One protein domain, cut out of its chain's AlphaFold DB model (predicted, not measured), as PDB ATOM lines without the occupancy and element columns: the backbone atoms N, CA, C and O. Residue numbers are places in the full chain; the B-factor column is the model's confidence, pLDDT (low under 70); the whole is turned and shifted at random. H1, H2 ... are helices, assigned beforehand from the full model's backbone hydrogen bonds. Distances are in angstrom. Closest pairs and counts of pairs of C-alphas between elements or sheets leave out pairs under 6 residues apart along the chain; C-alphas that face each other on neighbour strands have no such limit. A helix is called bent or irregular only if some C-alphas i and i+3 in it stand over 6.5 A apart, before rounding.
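Overview. This is residues 2 to 42 of the 257 residues of an uncharacterized protein of Dissostichus mawsoni (UniProt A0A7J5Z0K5). One helix, H1, lies along much of the length of this small elongated piece, and from its last residue the chain turns and folds back through residues 18 to 25 to two short helices, H2 and H3, which follow each other closely beyond the other end of H1. The first of H1 comes near H3, while the stretches before H1 and after H3, residues 2 to 6 and 36 to 42, are two unnamed ends. The printed part has 41 residues with three named helices, in the order H1, H2, H3, and no named strand; its class is all helix, though under half of the residues, 20 of 41, are in named elements. The whole is compact by its radius of gyration of the C-alphas, 9.8 A, with an elongated outline that spans 31 by 19 by 15 A.

Along the chain. H1, the longest helix, holds residues 7 to 17 and runs 15.9 A from C-alpha 7 at (211.508, 213.568, 266.424) to C-alpha 17 at (210.735, 229.323, 264.480). H2 holds residues 26 to 30 and measures 6.3 A from its first to its last C-alpha. H3 holds residues 32 to 35 and ends with C-alpha 35 at (216.615, 211.694, 265.500). It is irregular, but only just: C-alphas 32 and 35 are 6.6 A apart.

Arrangement. H1 touches no helix. It is close to H3 but not clearly touching, with 2 pairs of C-alphas within 8 A; the closest are those of Asn 7 and Val 34, 5.4 A apart. The centres of H1 and H3 are 14.2 A apart. H2 and H3 only just touch, and only at the corner by their link, with 3 pairs of C-alphas within 8 A. Their closest C-alphas are those of Ala 28 and Val 34, 6.1 A apart, and their centres are 8.0 A apart. H1 and H2 are apart. In H2 the O i to N i+4 pair is within hydrogen-bond range, and in H1 6 of 7 such pairs are; H3 is too short for such a pair, but its 1 pair of O i and N i+3 is within range.

Size, cuts and confidence. The two C-alphas farthest apart are those of Gly 18 and Pro 42, at 31.0 A, and the first and last printed C-alphas, those of Asp 2 and Pro 42, are 18.6 A apart. The printed part has no cut. The link from H1 to H2 has 8 residues and is short; the link from H2 to H3, 1 residue, is tight. The mean pLDDT of the printed part is 92.2, and no printed residue is under 70 in this predicted model.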
ATOM      1  N   ASP A   2     212.126 221.081 278.747       70.44
ATOM      2  CA  ASP A   2     212.744 220.553 277.526       70.44
ATOM      3  C   ASP A   2     211.748 220.666 276.369       70.44
ATOM      4  O   ASP A   2     210.690 220.042 276.416       70.44
ATOM      5  N   LEU A   3     212.072 221.496 275.371       80.75
ATOM      6  CA  LEU A   3     211.197 221.796 274.227       80.75
ATOM      7  C   LEU A   3     211.134 220.667 273.188       80.75
ATOM      8  O   LEU A   3     210.184 220.626 272.420       80.75
ATOM      9  N   VAL A   4     212.144 219.795 273.143       87.81
ATOM     10  CA  VAL A   4     212.286 218.745 272.126       87.81
ATOM     11  C   VAL A   4     212.660 217.440 272.817       87.81
ATOM     12  O   VAL A   4     213.712 217.368 273.459       87.81
ATOM     13  N   LYS A   5     211.804 216.420 272.703       88.00
ATOM     14  CA  LYS A   5     212.024 215.080 273.280       88.00
ATOM     15  C   LYS A   5     211.898 213.972 272.243       88.00
ATOM     16  O   LYS A   5     212.546 212.937 272.371       88.00
ATOM     17  N   THR A   6     211.062 214.185 271.241       91.44
ATOM     18  CA  THR A   6     210.798 213.255 270.148       91.44
ATOM     19  C   THR A   6     211.158 213.896 268.818       91.44
ATOM     20  O   THR A   6     211.315 215.113 268.734       91.44
ATOM     21  N   ASN A   7     211.264 213.075 267.773       93.25
ATOM     22  CA  ASN A   7     211.508 213.568 266.424       93.25
ATOM     23  C   ASN A   7     210.419 214.566 265.995       93.25
ATOM     24  O   ASN A   7     210.757 215.669 265.611       93.25
ATOM     25  N   ALA A   8     209.137 214.273 266.237       93.06
ATOM     26  CA  ALA A   8     208.030 215.176 265.897       93.06
ATOM     27  C   ALA A   8     208.147 216.588 266.514       93.06
ATOM     28  O   ALA A   8     207.737 217.571 265.890       93.06
ATOM     29  N   ASP A   9     208.737 216.705 267.709       93.50
ATOM     30  CA  ASP A   9     208.963 218.001 268.358       93.50
ATOM     31  C   ASP A   9     210.001 218.847 267.598       93.50
ATOM     32  O   ASP A   9     209.964 220.078 267.662       93.50
ATOM     33  N   ILE A  10     210.924 218.213 266.862       93.81
ATOM     34  CA  ILE A  10     211.918 218.885 266.013       93.81
ATOM     35  C   ILE A  10     211.198 219.617 264.880       93.81
ATOM     36  O   ILE A  10     211.432 220.811 264.667       93.81
ATOM     37  N   GLU A  11     210.281 218.938 264.190       92.75
ATOM     38  CA  GLU A  11     209.464 219.519 263.124       92.75
ATOM     39  C   GLU A  11     208.542 220.621 263.647       92.75
ATOM     40  O   GLU A  11     208.372 221.647 262.978       92.75
ATOM     41  N   GLU A  12     207.944 220.436 264.825       94.00
ATOM     42  CA  GLU A  12     207.115 221.467 265.450       94.00
ATOM     43  C   GLU A  12     207.950 222.702 265.808       94.00
ATOM     44  O   GLU A  12     207.555 223.829 265.486       94.00
ATOM     45  N   PHE A  13     209.126 222.505 266.407       94.50
ATOM     46  CA  PHE A  13     210.052 223.585 266.731       94.50
ATOM     47  C   PHE A  13     210.488 224.334 265.469       94.50
ATOM     48  O   PHE A  13     210.382 225.560 265.423       94.50
ATOM     49  N   ARG A  14     210.861 223.608 264.409       95.50
ATOM     50  CA  ARG A  14     211.230 224.183 263.107       95.50
ATOM     51  C   ARG A  14     210.116 225.055 262.527       95.50
ATOM     52  O   ARG A  14     210.378 226.161 262.058       95.50
ATOM     53  N   LYS A  15     208.868 224.567 262.559       95.69
ATOM     54  CA  LYS A  15     207.695 225.308 262.060       95.69
ATOM     55  C   LYS A  15     207.433 226.567 262.883       95.69
ATOM     56  O   LYS A  15     207.156 227.610 262.301       95.69
ATOM     57  N   LYS A  16     207.546 226.485 264.213       96.06
ATOM     58  CA  LYS A  16     207.344 227.631 265.116       96.06
ATOM     59  C   LYS A  16     208.393 228.722 264.927       96.06
ATOM     60  O   LYS A  16     208.054 229.898 265.017       96.06
ATOM     61  N   THR A  17     209.645 228.353 264.671       95.62
ATOM     62  CA  THR A  17     210.735 229.323 264.480       95.62
ATOM     63  C   THR A  17     210.884 229.794 263.033       95.62
ATOM     64  O   THR A  17     211.641 230.728 262.782       95.62
ATOM     65  N   GLY A  18     210.208 229.150 262.073       96.06
ATOM     66  CA  GLY A  18     210.365 229.431 260.642       96.06
ATOM     67  C   GLY A  18     211.767 229.112 260.108       96.06
ATOM     68  O   GLY A  18     212.174 229.653 259.082       96.06
ATOM     69  N   SER A  19     212.538 228.280 260.815       96.06
ATOM     70  CA  SER A  19     213.916 227.943 260.441       96.06
ATOM     71  C   SER A  19     213.962 226.867 259.350       96.06
ATOM     72  O   SER A  19     213.071 226.028 259.252       96.06
ATOM     73  N   SER A  20     215.031 226.856 258.546       95.94
ATOM     74  CA  SER A  20     215.253 225.815 257.526       95.94
ATOM     75  C   SER A  20     215.644 224.466 258.149       95.94
ATOM     76  O   SER A  20     215.165 223.412 257.735       95.94
ATOM     77  N   SER A  21     216.468 224.496 259.198       94.56
ATOM     78  CA  SER A  21     216.967 223.318 259.912       94.56
ATOM     79  C   SER A  21     217.077 223.585 261.416       94.56
ATOM     80  O   SER A  21     216.991 224.732 261.864       94.56
ATOM     81  N   VAL A  22     217.229 222.515 262.202       94.56
ATOM     82  CA  VAL A  22     217.325 222.557 263.669       94.56
ATOM     83  C   VAL A  22     218.537 221.742 264.109       94.56
ATOM     84  O   VAL A  22     218.708 220.602 263.687       94.56
ATOM     85  N   MET A  23     219.369 222.317 264.976       95.31
ATOM     86  CA  MET A  23     220.498 221.630 265.605       95.31
ATOM     87  C   MET A  23     220.145 221.282 267.052       95.31
ATOM     88  O   MET A  23     219.712 222.145 267.815       95.31
ATOM     89  N   LEU A  24     220.357 220.024 267.440       93.62
ATOM     90  CA  LEU A  24     220.117 219.542 268.800       93.62
ATOM     91  C   LEU A  24     221.434 219.209 269.500       93.62
ATOM     92  O   LEU A  24     222.315 218.597 268.912       93.62
ATOM     93  N   ALA A  25     221.529 219.570 270.783       92.50
ATOM     94  CA  ALA A  25     222.666 219.229 271.638       92.50
ATOM     95  C   ALA A  25     222.221 218.400 272.853       92.50
ATOM     96  O   ALA A  25     222.350 217.182 272.852       92.50
ATOM     97  N   ARG A  26     221.618 219.030 273.876       92.69
ATOM     98  CA  ARG A  26     221.223 218.344 275.128       92.69
ATOM     99  C   ARG A  26     220.261 217.171 274.917       92.69
ATOM    100  O   ARG A  26     220.445 216.134 275.539       92.69
ATOM    101  N   ALA A  27     219.279 217.318 274.024       92.50
ATOM    102  CA  ALA A  27     218.337 216.242 273.709       92.50
ATOM    103  C   ALA A  27     219.059 215.009 273.134       92.50
ATOM    104  O   ALA A  27     218.847 213.898 273.609       92.50
ATOM    105  N   ALA A  28     219.981 215.225 272.188       93.00
ATOM    106  CA  ALA A  28     220.792 214.169 271.589       93.00
ATOM    107  C   ALA A  28     221.795 213.558 272.581       93.00
ATOM    108  O   ALA A  28     222.024 212.354 272.558       93.00
ATOM    109  N   MET A  29     222.358 214.372 273.479       92.81
ATOM    110  CA  MET A  29     223.277 213.913 274.525       92.81
ATOM    111  C   MET A  29     222.610 212.925 275.490       92.81
ATOM    112  O   MET A  29     223.253 211.982 275.939       92.81
ATOM    113  N   TRP A  30     221.328 213.127 275.811       93.00
ATOM    114  CA  TRP A  30     220.586 212.223 276.693       93.00
ATOM    115  C   TRP A  30     220.093 210.976 275.976       93.00
ATOM    116  O   TRP A  30     220.128 209.885 276.540       93.00
ATOM    117  N   ASN A  31     219.610 211.134 274.746       93.00
ATOM    118  CA  ASN A  31     219.212 210.012 273.921       93.00
ATOM    119  C   ASN A  31     219.377 210.362 272.437       93.00
ATOM    120  O   ASN A  31     218.584 211.111 271.864       93.00
ATOM    121  N   VAL A  32     220.379 209.760 271.794       92.06
ATOM    122  CA  VAL A  32     220.665 209.977 270.366       92.06
ATOM    123  C   VAL A  32     219.532 209.501 269.454       92.06
ATOM    124  O   VAL A  32     219.412 209.970 268.328       92.06
ATOM    125  N   SER A  33     218.642 208.629 269.938       94.75
ATOM    126  CA  SER A  33     217.473 208.192 269.167       94.75
ATOM    127  C   SER A  33     216.393 209.266 269.003       94.75
ATOM    128  O   SER A  33     215.397 209.011 268.334       94.75
ATOM    129  N   VAL A  34     216.588 210.481 269.532       93.62
ATOM    130  CA  VAL A  34     215.719 211.638 269.246       93.62
ATOM    131  C   VAL A  34     215.606 211.934 267.743       93.62
ATOM    132  O   VAL A  34     214.589 212.451 267.289       93.62
ATOM    133  N   PHE A  35     216.619 211.556 266.957       93.69
ATOM    134  CA  PHE A  35     216.615 211.694 265.500       93.69
ATOM    135  C   PHE A  35     215.847 210.578 264.775       93.69
ATOM    136  O   PHE A  35     215.647 210.663 263.571       93.69
ATOM    137  N   SER A  36     215.410 209.530 265.477       93.06
ATOM    138  CA  SER A  36     214.676 208.424 264.863       93.06
ATOM    139  C   SER A  36     213.255 208.864 264.486       93.06
ATOM    140  O   SER A  36     212.480 209.223 265.381       93.06
ATOM    141  N   PRO A  37     212.849 208.757 263.206       90.00
ATOM    142  CA  PRO A  37     211.488 209.093 262.789       90.00
ATOM    143  C   PRO A  37     210.450 208.130 263.384       90.00
ATOM    144  O   PRO A  37     209.283 208.475 263.528       90.00
ATOM    145  N   SER A  38     210.869 206.920 263.774       89.69
ATOM    146  CA  SER A  38     210.017 205.929 264.444       89.69
ATOM    147  C   SER A  38     209.840 206.192 265.946       89.69
ATOM    148  O   SER A  38     209.145 205.431 266.616       89.69
ATOM    149  N   GLY A  39     210.458 207.251 266.480       87.00
ATOM    150  CA  GLY A  39     210.436 207.601 267.899       87.00
ATOM    151  C   GLY A  39     211.662 207.106 268.678       87.00
ATOM    152  O   GLY A  39     212.516 206.401 268.126       87.00
ATOM    153  N   PRO A  40     211.773 207.498 269.963       88.81
ATOM    154  CA  PRO A  40     212.944 207.205 270.778       88.81
ATOM    155  C   PRO A  40     213.030 205.716 271.136       88.81
ATOM    156  O   PRO A  40     212.053 205.093 271.552       88.81
ATOM    157  N   PHE A  41     214.228 205.155 271.017       92.50
ATOM    158  CA  PHE A  41     214.548 203.802 271.460       92.50
ATOM    159  C   PHE A  41     214.761 203.742 272.983       92.50
ATOM    160  O   PHE A  41     215.109 204.760 273.598       92.50
ATOM    161  N   PRO A  42     214.611 202.544 273.591       94.12
ATOM    162  CA  PRO A  42     215.001 202.307 274.978       94.12
ATOM    163  C   PRO A  42     216.453 202.717 275.223       94.12
ATOM    164  O   PRO A  42     217.331 202.436 274.403       94.12
TER     165      PRO A  42